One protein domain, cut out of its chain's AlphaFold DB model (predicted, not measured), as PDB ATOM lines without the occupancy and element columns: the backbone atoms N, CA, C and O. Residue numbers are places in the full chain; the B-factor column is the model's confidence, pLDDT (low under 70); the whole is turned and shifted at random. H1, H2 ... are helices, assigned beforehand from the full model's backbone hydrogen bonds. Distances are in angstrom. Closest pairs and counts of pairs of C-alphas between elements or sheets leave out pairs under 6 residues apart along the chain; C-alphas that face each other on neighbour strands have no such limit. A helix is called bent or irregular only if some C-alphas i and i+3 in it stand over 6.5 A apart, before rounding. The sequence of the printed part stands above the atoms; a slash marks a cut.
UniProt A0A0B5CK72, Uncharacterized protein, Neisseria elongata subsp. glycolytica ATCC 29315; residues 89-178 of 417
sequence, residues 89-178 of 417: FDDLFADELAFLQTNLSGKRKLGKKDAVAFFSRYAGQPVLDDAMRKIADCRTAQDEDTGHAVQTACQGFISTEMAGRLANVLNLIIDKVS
ATOM      1  N   PHE A  89     135.944  86.494 111.590       92.75
ATOM      2  CA  PHE A  89     135.620  86.918 112.950       92.75
ATOM      3  C   PHE A  89     134.446  86.159 113.569       92.75
ATOM      4  O   PHE A  89     134.368  86.098 114.793       92.75
ATOM      5  N   ASP A  90     133.589  85.530 112.762       92.75
ATOM      6  CA  ASP A  90     132.508  84.693 113.282       92.75
ATOM      7  C   ASP A  90     133.075  83.513 114.063       92.75
ATOM      8  O   ASP A  90     132.646  83.232 115.178       92.75
ATOM      9  N   ASP A  91     134.101  82.874 113.508       91.19
ATOM     10  CA  ASP A  91     134.763  81.739 114.134       91.19
ATOM     11  C   ASP A  91     135.734  82.166 115.241       91.19
ATOM     12  O   ASP A  91     135.914  81.436 116.219       91.19
ATOM     13  N   LEU A  92     136.346  83.352 115.128       89.56
ATOM     14  CA  LEU A  92     137.176  83.901 116.203       89.56
ATOM     15  C   LEU A  92     136.352  84.147 117.457       89.56
ATOM     16  O   LEU A  92     136.753  83.656 118.503       89.56
ATOM     17  N   PHE A  93     135.221  84.845 117.331       89.38
ATOM     18  CA  PHE A  93     134.391  85.259 118.461       89.38
ATOM     19  C   PHE A  93     133.330  84.238 118.869       89.38
ATOM     20  O   PHE A  93     132.625  84.488 119.844       89.38
ATOM     21  N   ALA A  94     133.179  83.112 118.164       87.75
ATOM     22  CA  ALA A  94     132.164  82.106 118.487       87.75
ATOM     23  C   ALA A  94     132.248  81.635 119.949       87.75
ATOM     24  O   ALA A  94     131.231  81.590 120.644       87.75
ATOM     25  N   ASP A  95     133.459  81.337 120.427       82.88
ATOM     26  CA  ASP A  95     133.684  80.806 121.775       82.88
ATOM     27  C   ASP A  95     133.466  81.890 122.840       82.88
ATOM     28  O   ASP A  95     132.794  81.659 123.848       82.88
ATOM     29  N   GLU A  96     133.976  83.102 122.608       79.25
ATOM     30  CA  GLU A  96     133.772  84.260 123.476       79.25
ATOM     31  C   GLU A  96     132.301  84.651 123.541       79.25
ATOM     32  O   GLU A  96     131.791  84.915 124.628       79.25
ATOM     33  N   LEU A  97     131.597  84.666 122.408       84.69
ATOM     34  CA  LEU A  97     130.177  84.979 122.370       84.69
ATOM     35  C   LEU A  97     129.374  83.900 123.089       84.69
ATOM     36  O   LEU A  97     128.495  84.256 123.864       84.69
ATOM     37  N   ALA A  98     129.681  82.615 122.897       83.12
ATOM     38  CA  ALA A  98     129.023  81.533 123.623       83.12
ATOM     39  C   ALA A  98     129.253  81.664 125.138       83.12
ATOM     40  O   ALA A  98     128.296  81.653 125.912       83.12
ATOM     41  N   PHE A  99     130.500  81.892 125.563       76.94
ATOM     42  CA  PHE A  99     130.845  82.135 126.965       76.94
ATOM     43  C   PHE A  99     130.099  83.344 127.538       76.94
ATOM     44  O   PHE A  99     129.532  83.280 128.634       76.94
ATOM     45  N   LEU A 100     130.083  84.457 126.807       75.19
ATOM     46  CA  LEU A 100     129.398  85.671 127.222       75.19
ATOM     47  C   LEU A 100     127.897  85.432 127.282       75.19
ATOM     48  O   LEU A 100     127.289  85.709 128.305       75.19
ATOM     49  N   GLN A 101     127.296  84.842 126.258       75.12
ATOM     50  CA  GLN A 101     125.877  84.529 126.240       75.12
ATOM     51  C   GLN A 101     125.496  83.592 127.380       75.12
ATOM     52  O   GLN A 101     124.521  83.879 128.054       75.12
ATOM     53  N   THR A 102     126.241  82.536 127.703       71.44
ATOM     54  CA  THR A 102     125.901  81.679 128.856       71.44
ATOM     55  C   THR A 102     125.957  82.446 130.185       71.44
ATOM     56  O   THR A 102     125.085  82.274 131.038       71.44
ATOM     57  N   ASN A 103     126.926  83.351 130.349       65.69
ATOM     58  CA  ASN A 103     127.059  84.172 131.555       65.69
ATOM     59  C   ASN A 103     126.096  85.375 131.606       65.69
ATOM     60  O   ASN A 103     125.857  85.916 132.685       65.69
ATOM     61  N   LEU A 104     125.544  85.790 130.461       62.34
ATOM     62  CA  LEU A 104     124.656  86.949 130.306       62.34
ATOM     63  C   LEU A 104     123.175  86.576 130.162       62.34
ATOM     64  O   LEU A 104     122.318  87.371 130.539       62.34
ATOM     65  N   SER A 105     122.872  85.407 129.590       50.75
ATOM     66  CA  SER A 105     121.518  84.981 129.189       50.75
ATOM     67  C   SER A 105     120.835  84.055 130.199       50.75
ATOM     68  O   SER A 105     119.614  83.906 130.170       50.75
ATOM     69  N   GLY A 106     121.579  83.472 131.146       43.66
ATOM     70  CA  GLY A 106     120.985  82.763 132.281       43.66
ATOM     71  C   GLY A 106     120.325  83.730 133.270       43.66
ATOM     72  O   GLY A 106     120.667  84.905 133.311       43.66
ATOM     73  N   LYS A 107     119.445  83.233 134.156       47.44
ATOM     74  CA  LYS A 107     118.791  83.957 135.287       47.44
ATOM     75  C   LYS A 107     119.730  84.828 136.164       47.44
ATOM     76  O   LYS A 107     119.274  85.524 137.071       47.44
ATOM     77  N   ARG A 108     121.039  84.782 135.920       54.72
ATOM     78  CA  ARG A 108     122.105  85.562 136.532       54.72
ATOM     79  C   ARG A 108     122.311  86.866 135.744       54.72
ATOM     80  O   ARG A 108     122.918  86.879 134.684       54.72
ATOM     81  N   LYS A 109     121.813  87.987 136.275       63.53
ATOM     82  CA  LYS A 109     122.106  89.329 135.736       63.53
ATOM     83  C   LYS A 109     123.623  89.576 135.769       63.53
ATOM     84  O   LYS A 109     124.228  89.352 136.818       63.53
ATOM     85  N   LEU A 110     124.202  90.092 134.677       69.81
ATOM     86  CA  LEU A 110     125.623  90.464 134.605       69.81
ATOM     87  C   LEU A 110     126.032  91.316 135.813       69.81
ATOM     88  O   LEU A 110     125.531  92.434 136.003       69.81
ATOM     89  N   GLY A 111     126.954  90.789 136.618       72.88
ATOM     90  CA  GLY A 111     127.524  91.502 137.746       72.88
ATOM     91  C   GLY A 111     128.429  92.638 137.273       72.88
ATOM     92  O   GLY A 111     129.150  92.517 136.285       72.88
ATOM     93  N   LYS A 112     128.453  93.752 138.015       80.94
ATOM     94  CA  LYS A 112     129.366  94.871 137.715       80.94
ATOM     95  C   LYS A 112     130.836  94.426 137.709       80.94
ATOM     96  O   LYS A 112     131.619  94.935 136.920       80.94
ATOM     97  N   LYS A 113     131.203  93.475 138.578       82.25
ATOM     98  CA  LYS A 113     132.566  92.928 138.657       82.25
ATOM     99  C   LYS A 113     132.953  92.182 137.378       82.25
ATOM    100  O   LYS A 113     134.027  92.441 136.850       82.25
ATOM    101  N   ASP A 114     132.058  91.349 136.858       80.19
ATOM    102  CA  ASP A 114     132.300  90.548 135.652       80.19
ATOM    103  C   ASP A 114     132.409  91.442 134.411       80.19
ATOM    104  O   ASP A 114     133.324  91.283 133.608       80.19
ATOM    105  N   ALA A 115     131.542  92.458 134.309       83.94
ATOM    106  CA  ALA A 115     131.611  93.457 133.242       83.94
ATOM    107  C   ALA A 115     132.943  94.230 133.259       83.94
ATOM    108  O   ALA A 115     133.564  94.425 132.217       83.94
ATOM    109  N   VAL A 116     133.407  94.639 134.446       85.38
ATOM    110  CA  VAL A 116     134.692  95.337 134.605       85.38
ATOM    111  C   VAL A 116     135.873  94.413 134.300       85.38
ATOM    112  O   VAL A 116     136.834  94.860 133.678       85.38
ATOM    113  N   ALA A 117     135.815  93.140 134.700       83.25
ATOM    114  CA  ALA A 117     136.858  92.162 134.402       83.25
ATOM    115  C   ALA A 117     136.966  91.895 132.895       83.25
ATOM    116  O   ALA A 117     138.068  91.916 132.350       83.25
ATOM    117  N   PHE A 118     135.828  91.724 132.214       84.06
ATOM    118  CA  PHE A 118     135.790  91.612 130.758       84.06
ATOM    119  C   PHE A 118     136.371  92.863 130.100       84.06
ATOM    120  O   PHE A 118     137.311  92.770 129.316       84.06
ATOM    121  N   PHE A 119     135.870  94.044 130.470       86.94
ATOM    122  CA  PHE A 119     136.354  95.302 129.910       86.94
ATOM    123  C   PHE A 119     137.864  95.458 130.097       86.94
ATOM    124  O   PHE A 119     138.563  95.771 129.148       86.94
ATOM    125  N   SER A 120     138.395  95.150 131.280       85.69
ATOM    126  CA  SER A 120     139.836  95.265 131.550       85.69
ATOM    127  C   SER A 120     140.682  94.275 130.743       85.69
ATOM    128  O   SER A 120     141.839  94.560 130.461       85.69
ATOM    129  N   ARG A 121     140.126  93.109 130.387       84.94
ATOM    130  CA  ARG A 121     140.824  92.073 129.614       84.94
ATOM    131  C   ARG A 121     140.839  92.361 128.114       84.94
ATOM    132  O   ARG A 121     141.810  92.014 127.449       84.94
ATOM    133  N   TYR A 122     139.756  92.929 127.592       82.50
ATOM    134  CA  TYR A 122     139.548  93.094 126.153       82.50
ATOM    135  C   TYR A 122     139.694  94.546 125.672       82.50
ATOM    136  O   TYR A 122     139.866  94.766 124.474       82.50
ATOM    137  N   ALA A 123     139.688  95.534 126.574       79.81
ATOM    138  CA  ALA A 123     140.100  96.896 126.242       79.81
ATOM    139  C   ALA A 123     141.568  96.884 125.792       79.81
ATOM    140  O   ALA A 123     142.437  96.357 126.483       79.81
ATOM    141  N   GLY A 124     141.831  97.440 124.610       79.75
ATOM    142  CA  GLY A 124     143.139  97.401 123.955       79.75
ATOM    143  C   GLY A 124     143.336  96.275 122.933       79.75
ATOM    144  O   GLY A 124     144.323  96.315 122.203       79.75
ATOM    145  N   GLN A 125     142.416  95.308 122.801       87.75
ATOM    146  CA  GLN A 125     142.430  94.414 121.635       87.75
ATOM    147  C   GLN A 125     141.902  95.162 120.406       87.75
ATOM    148  O   GLN A 125     140.747  95.559 120.443       87.75
ATOM    149  N   PRO A 126     142.651  95.308 119.296       86.62
ATOM    150  CA  PRO A 126     142.365  96.305 118.255       86.62
ATOM    151  C   PRO A 126     140.908  96.358 117.774       86.62
ATOM    152  O   PRO A 126     140.307  97.426 117.737       86.62
ATOM    153  N   VAL A 127     140.321  95.199 117.460       88.88
ATOM    154  CA  VAL A 127     138.958  95.099 116.918       88.88
ATOM    155  C   VAL A 127     137.898  95.379 117.981       88.88
ATOM    156  O   VAL A 127     136.982  96.162 117.749       88.88
ATOM    157  N   LEU A 128     138.011  94.761 119.161       88.06
ATOM    158  CA  LEU A 128     137.055  94.980 120.250       88.06
ATOM    159  C   LEU A 128     137.197  96.380 120.846       88.06
ATOM    160  O   LEU A 128     136.211  96.980 121.256       88.06
ATOM    161  N   ASP A 129     138.413  96.907 120.872       90.00
ATOM    162  CA  ASP A 129     138.736  98.246 121.327       90.00
ATOM    163  C   ASP A 129     138.082  99.304 120.442       90.00
ATOM    164  O   ASP A 129     137.335 100.145 120.943       90.00
ATOM    165  N   ASP A 130     138.300  99.216 119.126       90.25
ATOM    166  CA  ASP A 130     137.683 100.105 118.144       90.25
ATOM    167  C   ASP A 130     136.153  99.971 118.151       90.25
ATOM    168  O   ASP A 130     135.445 100.977 118.188       90.25
ATOM    169  N   ALA A 131     135.629  98.742 118.232       91.00
ATOM    170  CA  ALA A 131     134.193  98.504 118.348       91.00
ATOM    171  C   ALA A 131     133.606  99.158 119.608       91.00
ATOM    172  O   ALA A 131     132.636  99.902 119.513       91.00
ATOM    173  N   MET A 132     134.194  98.934 120.788       90.44
ATOM    174  CA  MET A 132     133.699  99.513 122.043       90.44
ATOM    175  C   MET A 132     133.758 101.045 122.044       90.44
ATOM    176  O   MET A 132     132.846 101.679 122.575       90.44
ATOM    177  N   ARG A 133     134.798 101.643 121.450       90.00
ATOM    178  CA  ARG A 133     134.914 103.104 121.306       90.00
ATOM    179  C   ARG A 133     133.853 103.660 120.366       90.00
ATOM    180  O   ARG A 133     133.145 104.584 120.748       90.00
ATOM    181  N   LYS A 134     133.686 103.057 119.183       88.38
ATOM    182  CA  LYS A 134     132.645 103.452 118.223       88.38
ATOM    183  C   LYS A 134     131.251 103.325 118.823       88.38
ATOM    184  O   LYS A 134     130.469 104.253 118.697       88.38
ATOM    185  N   ILE A 135     130.972 102.235 119.540       88.62
ATOM    186  CA  ILE A 135     129.707 102.043 120.264       88.62
ATOM    187  C   ILE A 135     129.507 103.132 121.322       88.62
ATOM    188  O   ILE A 135     128.406 103.649 121.469       88.62
ATOM    189  N   ALA A 136     130.545 103.480 122.087       85.56
ATOM    190  CA  ALA A 136     130.435 104.522 123.105       85.56
ATOM    191  C   ALA A 136     130.167 105.915 122.508       85.56
ATOM    192  O   ALA A 136     129.478 106.711 123.148       85.56
ATOM    193  N   ASP A 137     130.701 106.182 121.313       84.94
ATOM    194  CA  ASP A 137     130.589 107.461 120.610       84.94
ATOM    195  C   ASP A 137     129.263 107.611 119.850       84.94
ATOM    196  O   ASP A 137     128.568 108.613 120.011       84.94
ATOM    197  N   CYS A 138     128.872 106.595 119.071       81.06
ATOM    198  CA  CYS A 138     127.680 106.660 118.226       81.06
ATOM    199  C   CYS A 138     126.375 106.496 119.010       81.06
ATOM    200  O   CYS A 138     125.339 106.967 118.560       81.06
ATOM    201  N   ARG A 139     126.404 105.829 120.173       79.56
ATOM    202  CA  ARG A 139     125.180 105.427 120.871       79.56
ATOM    203  C   ARG A 139     124.523 106.595 121.603       79.56
ATOM    204  O   ARG A 139     124.956 107.006 122.683       79.56
ATOM    205  N   THR A 140     123.402 107.039 121.052       74.25
ATOM    206  CA  THR A 140     122.535 108.090 121.600       74.25
ATOM    207  C   THR A 140     121.285 107.524 122.275       74.25
ATOM    208  O   THR A 140     120.768 108.151 123.204       74.25
ATOM    209  N   ALA A 141     120.862 106.313 121.893       69.69
ATOM    210  CA  ALA A 141     119.693 105.622 122.441       69.69
ATOM    211  C   ALA A 141     119.998 104.184 122.908       69.69
ATOM    212  O   ALA A 141     121.008 103.564 122.557       69.69
ATOM    213  N   GLN A 142     119.136 103.627 123.767       68.81
ATOM    214  CA  GLN A 142     119.318 102.273 124.304       68.81
ATOM    215  C   GLN A 142     119.176 101.169 123.244       68.81
ATOM    216  O   GLN A 142     119.869 100.157 123.363       68.81
ATOM    217  N   ASP A 143     118.317 101.371 122.252       67.94
ATOM    218  CA  ASP A 143     117.886 100.433 121.208       67.94
ATOM    219  C   ASP A 143     118.582 100.638 119.853       67.94
ATOM    220  O   ASP A 143     118.209 100.017 118.861       67.94
ATOM    221  N   GLU A 144     119.609 101.483 119.808       77.06
ATOM    222  CA  GLU A 144     120.337 101.781 118.580       77.06
ATOM    223  C   GLU A 144     121.119 100.564 118.056       77.06
ATOM    224  O   GLU A 144     121.863  99.906 118.801       77.06
ATOM    225  N   ASP A 145     120.967 100.273 116.757       79.88
ATOM    226  CA  ASP A 145     121.704  99.195 116.103       79.88
ATOM    227  C   ASP A 145     123.183  99.567 115.978       79.88
ATOM    228  O   ASP A 145     123.622 100.363 115.150       79.88
ATOM    229  N   THR A 146     123.963  98.941 116.840       86.19
ATOM    230  CA  THR A 146     125.407  99.128 116.967       86.19
ATOM    231  C   THR A 146     126.185  97.996 116.296       86.19
ATOM    232  O   THR A 146     127.418  97.978 116.345       86.19
ATOM    233  N   GLY A 147     125.498  97.071 115.613       89.31
ATOM    234  CA  GLY A 147     126.121  96.009 114.825       89.31
ATOM    235  C   GLY A 147     127.041  96.569 113.741       89.31
ATOM    236  O   GLY A 147     128.142  96.057 113.538       89.31
ATOM    237  N   HIS A 148     126.662  97.692 113.124       89.81
ATOM    238  CA  HIS A 148     127.492  98.366 112.125       89.81
ATOM    239  C   HIS A 148     128.837  98.857 112.691       89.81
ATOM    240  O   HIS A 148     129.858  98.803 112.001       89.81
ATOM    241  N   ALA A 149     128.888  99.284 113.959       90.62
ATOM    242  CA  ALA A 149     130.136  99.693 114.606       90.62
ATOM    243  C   ALA A 149     131.114  98.512 114.724       90.62
ATOM    244  O   ALA A 149     132.293  98.643 114.388       90.62
ATOM    245  N   VAL A 150     130.604  97.339 115.117       92.31
ATOM    246  CA  VAL A 150     131.371  96.085 115.168       92.31
ATOM    247  C   VAL A 150     131.792  95.648 113.766       92.31
ATOM    248  O   VAL A 150     132.953  95.297 113.555       92.31
ATOM    249  N   GLN A 151     130.886  95.716 112.788       93.00
ATOM    250  CA  GLN A 151     131.177  95.359 111.400       93.00
ATOM    251  C   GLN A 151     132.288  96.233 110.812       93.00
ATOM    252  O   GLN A 151     133.206  95.722 110.169       93.00
ATOM    253  N   THR A 152     132.243  97.536 111.093       91.50
ATOM    254  CA  THR A 152     133.265  98.497 110.675       91.50
ATOM    255  C   THR A 152     134.601  98.214 111.360       91.50
ATOM    256  O   THR A 152     135.632  98.212 110.693       91.50
ATOM    257  N   ALA A 153     134.603  97.932 112.668       92.44
ATOM    258  CA  ALA A 153     135.819  97.573 113.406       92.44
ATOM    259  C   ALA A 153     136.453  96.265 112.896       92.44
ATOM    260  O   ALA A 153     137.674  96.135 112.836       92.44
ATOM    261  N   CYS A 154     135.624  95.318 112.451       92.56
ATOM    262  CA  CYS A 154     136.053  94.078 111.799       92.56
ATOM    263  C   CYS A 154     136.335  94.247 110.293       92.56
ATOM    264  O   CYS A 154     136.567  93.254 109.607       92.56
ATOM    265  N   GLN A 155     136.255  95.468 109.748       91.06
ATOM    266  CA  GLN A 155     136.437  95.788 108.323       91.06
ATOM    267  C   GLN A 155     135.527  94.981 107.368       91.06
ATOM    268  O   GLN A 155     135.813  94.838 106.179       91.06
ATOM    269  N   GLY A 156     134.407  94.452 107.866       90.75
ATOM    270  CA  GLY A 156     133.491  93.588 107.116       90.75
ATOM    271  C   GLY A 156     133.910  92.115 107.010       90.75
ATOM    272  O   GLY A 156     133.283  91.386 106.252       90.75
ATOM    273  N   PHE A 157     134.916  91.652 107.763       93.75
ATOM    274  CA  PHE A 157     135.283  90.226 107.887       93.75
ATOM    275  C   PHE A 157     134.451  89.483 108.956       93.75
ATOM    276  O   PHE A 157     134.881  88.472 109.517       93.75
ATOM    277  N   ILE A 158     133.269  90.006 109.272       95.00
ATOM    278  CA  ILE A 158     132.300  89.456 110.224       95.00
ATOM    279  C   ILE A 158     130.921  89.477 109.561       95.00
ATOM    280  O   ILE A 158     130.615  90.411 108.809       95.00
ATOM    281  N   SER A 159     130.088  88.471 109.816       93.88
ATOM    282  CA  SER A 159     128.702  88.490 109.350       93.88
ATOM    283  C   SER A 159     127.885  89.551 110.091       93.88
ATOM    284  O   SER A 159     128.174  89.918 111.233       93.88
ATOM    285  N   THR A 160     126.831  90.045 109.442       92.62
ATOM    286  CA  THR A 160     125.897  91.011 110.039       92.62
ATOM    287  C   THR A 160     125.214  90.442 111.283       92.62
ATOM    288  O   THR A 160     125.073  91.136 112.288       92.62
ATOM    289  N   GLU A 161     124.855  89.156 111.252       91.75
ATOM    290  CA  GLU A 161     124.230  88.468 112.380       91.75
ATOM    291  C   GLU A 161     125.175  88.368 113.585       91.75
ATOM    292  O   GLU A 161     124.793  88.724 114.706       91.75
ATOM    293  N   MET A 162     126.417  87.921 113.372       91.25
ATOM    294  CA  MET A 162     127.401  87.824 114.450       91.25
ATOM    295  C   MET A 162     127.743  89.207 115.015       91.25
ATOM    296  O   MET A 162     127.804  89.374 116.235       91.25
ATOM    297  N   ALA A 163     127.905  90.210 114.147       92.88
ATOM    298  CA  ALA A 163     128.163  91.585 114.559       92.88
ATOM    299  C   ALA A 163     127.048  92.133 115.459       92.88
ATOM    300  O   ALA A 163     127.346  92.693 116.513       92.88
ATOM    301  N   GLY A 164     125.777  91.919 115.101       90.75
ATOM    302  CA  GLY A 164     124.636  92.337 115.919       90.75
ATOM    303  C   GLY A 164     124.589  91.629 117.278       90.75
ATOM    304  O   GLY A 164     124.407  92.266 118.318       90.75
ATOM    305  N   ARG A 165     124.826  90.311 117.307       89.81
ATOM    306  CA  ARG A 165     124.878  89.541 118.565       89.81
ATOM    307  C   ARG A 165     126.012  90.009 119.479       89.81
ATOM    308  O   ARG A 165     125.796  90.168 120.682       89.81
ATOM    309  N   LEU A 166     127.196  90.248 118.919       90.19
ATOM    310  CA  LEU A 166     128.348  90.750 119.662       90.19
ATOM    311  C   LEU A 166     128.116  92.186 120.150       90.19
ATOM    312  O   LEU A 166     128.375  92.475 121.317       90.19
ATOM    313  N   ALA A 167     127.554  93.062 119.313       90.50
ATOM    314  CA  ALA A 167     127.204  94.431 119.686       90.50
ATOM    315  C   ALA A 167     126.232  94.470 120.872       90.50
ATOM    316  O   ALA A 167     126.471  95.191 121.838       90.50
ATOM    317  N   ASN A 168     125.195  93.626 120.869       87.69
ATOM    318  CA  ASN A 168     124.251  93.515 121.985       87.69
ATOM    319  C   ASN A 168     124.943  93.168 123.308       87.69
ATOM    320  O   ASN A 168     124.639  93.743 124.354       87.69
ATOM    321  N   VAL A 169     125.909  92.251 123.271       86.56
ATOM    322  CA  VAL A 169     126.700  91.877 124.446       86.56
ATOM    323  C   VAL A 169     127.614  93.019 124.896       86.56
ATOM    324  O   VAL A 169     127.642  93.353 126.084       86.56
ATOM    325  N   LEU A 170     128.327  93.653 123.963       88.62
ATOM    326  CA  LEU A 170     129.196  94.794 124.252       88.62
ATOM    327  C   LEU A 170     128.405  95.966 124.845       88.62
ATOM    328  O   LEU A 170     128.859  96.574 125.811       88.62
ATOM    329  N   ASN A 171     127.188  96.221 124.361       87.88
ATOM    330  CA  ASN A 171     126.285  97.225 124.919       87.88
ATOM    331  C   ASN A 171     125.991  96.982 126.396       87.88
ATOM    332  O   ASN A 171     126.106  97.907 127.199       87.88
ATOM    333  N   LEU A 172     125.669  95.741 126.772       85.31
ATOM    334  CA  LEU A 172     125.412  95.383 128.169       85.31
ATOM    335  C   LEU A 172     126.648  95.594 129.048       85.31
ATOM    336  O   LEU A 172     126.526  96.061 130.181       85.31
ATOM    337  N   ILE A 173     127.836  95.259 128.541       86.62
ATOM    338  CA  ILE A 173     129.099  95.452 129.261       86.62
ATOM    339  C   ILE A 173     129.376  96.945 129.452       86.62
ATOM    340  O   ILE A 173     129.622  97.387 130.580       86.62
ATOM    341  N   ILE A 174     129.284  97.735 128.381       87.75
ATOM    342  CA  ILE A 174     129.529  99.178 128.424       87.75
ATOM    343  C   ILE A 174     128.499  99.864 129.334       87.75
ATOM    344  O   ILE A 174     128.899 100.678 130.160       87.75
ATOM    345  N   ASP A 175     127.219  99.483 129.301       86.00
ATOM    346  CA  ASP A 175     126.181 100.047 130.184       86.00
ATOM    347  C   ASP A 175     126.471  99.795 131.681       86.00
ATOM    348  O   ASP A 175     126.012 100.544 132.548       86.00
ATOM    349  N   LYS A 176     127.250  98.759 132.024       85.38
ATOM    350  CA  LYS A 176     127.682  98.489 133.411       85.38
ATOM    351  C   LYS A 176     128.961  99.218 133.800       85.38
ATOM    352  O   LYS A 176     129.096  99.628 134.958       85.38
ATOM    353  N   VAL A 177     129.907  99.331 132.873       85.56
ATOM    354  CA  VAL A 177     131.218  99.950 133.111       85.56
ATOM    355  C   VAL A 177     131.119 101.474 133.041       85.56
ATOM    356  O   VAL A 177     131.639 102.171 133.911       85.56
ATOM    357  N   SER A 178     130.388 101.983 132.054       84.81
ATOM    358  CA  SER A 178     130.115 103.395 131.807       84.81
ATOM    359  C   SER A 178     128.601 103.642 131.682       84.81
ATOM    360  O   SER A 178     128.114 103.934 130.591       84.81
TER     361      SER A 178
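This is residues 89 to 178 of the 417 residues of an uncharacterized protein of Neisseria elongata subsp. glycolytica ATCC 29315 (UniProt A0A0B5CK72). One long helix, H5, runs through the middle of a compact, rounded body, and the four other helices pack round it, each crossing it at a wide angle. H1 covers one side of H5, H4 meets the first half of H5, H3 crosses beside residues 170 to 174, and H2 packs on residues 173 to 177. The printed part has 90 residues with five named helices, H1 to H5 in chain order, and no named strand; the class is all helix. It is compact, with a radius of gyration of the C-alphas of 12.1 A and spans of 32 by 29 by 25 A.

H1, residues 89 to 105, touches H5, residues 160 to 177, which is the hub and touches four helices. H5 touches H1 with residues 162 to 169 alone; the closest C-alphas, of Asp 90 and Met 162, are 6.1 A apart, and the two run the same way at a steep tilt of 47 degrees. H2, residues 112 to 122, is apart from H1. H2 and H5 touch, H5 with residues 173 to 177 alone, at a steep tilt of 57 degrees, opposite ways; the closest C-alphas, of Ala 115 and Ile 173, are 5.1 A apart. H3, residues 126 to 138, is close to H2 but not clearly touching, with the closest C-alphas, of Tyr 122 and Leu 128, 6.7 A apart. Residues 132 to 136 of H3 alone touch residues 170 to 174 of H5, only just about perpendicular at 72 degrees; the closest C-alphas, of Met 132 and Leu 170, are 6.9 A apart. H4, residues 147 to 153, touches H3 at a steep tilt of 48 degrees, with the C-alphas of Ala 131 and Val 150 closest at 4.9 A. H4 and H5 also touch, H5 with residues 160 to 168 alone, and stand about perpendicular at 89 degrees; the closest C-alphas, of Gly 147 and Gly 164, are 4.1 A apart. In H2, H3, H4 and H5 every O i to N i+4 pair is within hydrogen-bond range, and in H1 11 of 13 are.

H1 begins at C-alpha 89, (135.620, 86.918, 112.950), and is 21.6 A long; it has a kink of 44 degrees near residue 96 and is irregular, with C-alphas 92 and 95 7.3 A apart. H2 is 15.5 A long, H3 18.0 A and H4 9.9 A. H5, 25.3 A long, ends at C-alpha 177, (131.218, 99.950, 133.111).

The two C-alphas farthest apart, of Lys 107 and Gln 155, are 34.3 A apart. The printed part has no cut and no long link; the link from H2 to H3 is tight and the other three are short. The mean pLDDT of the printed part is 83.3, and residues 103 to 110 and 141 to 143 are under 70.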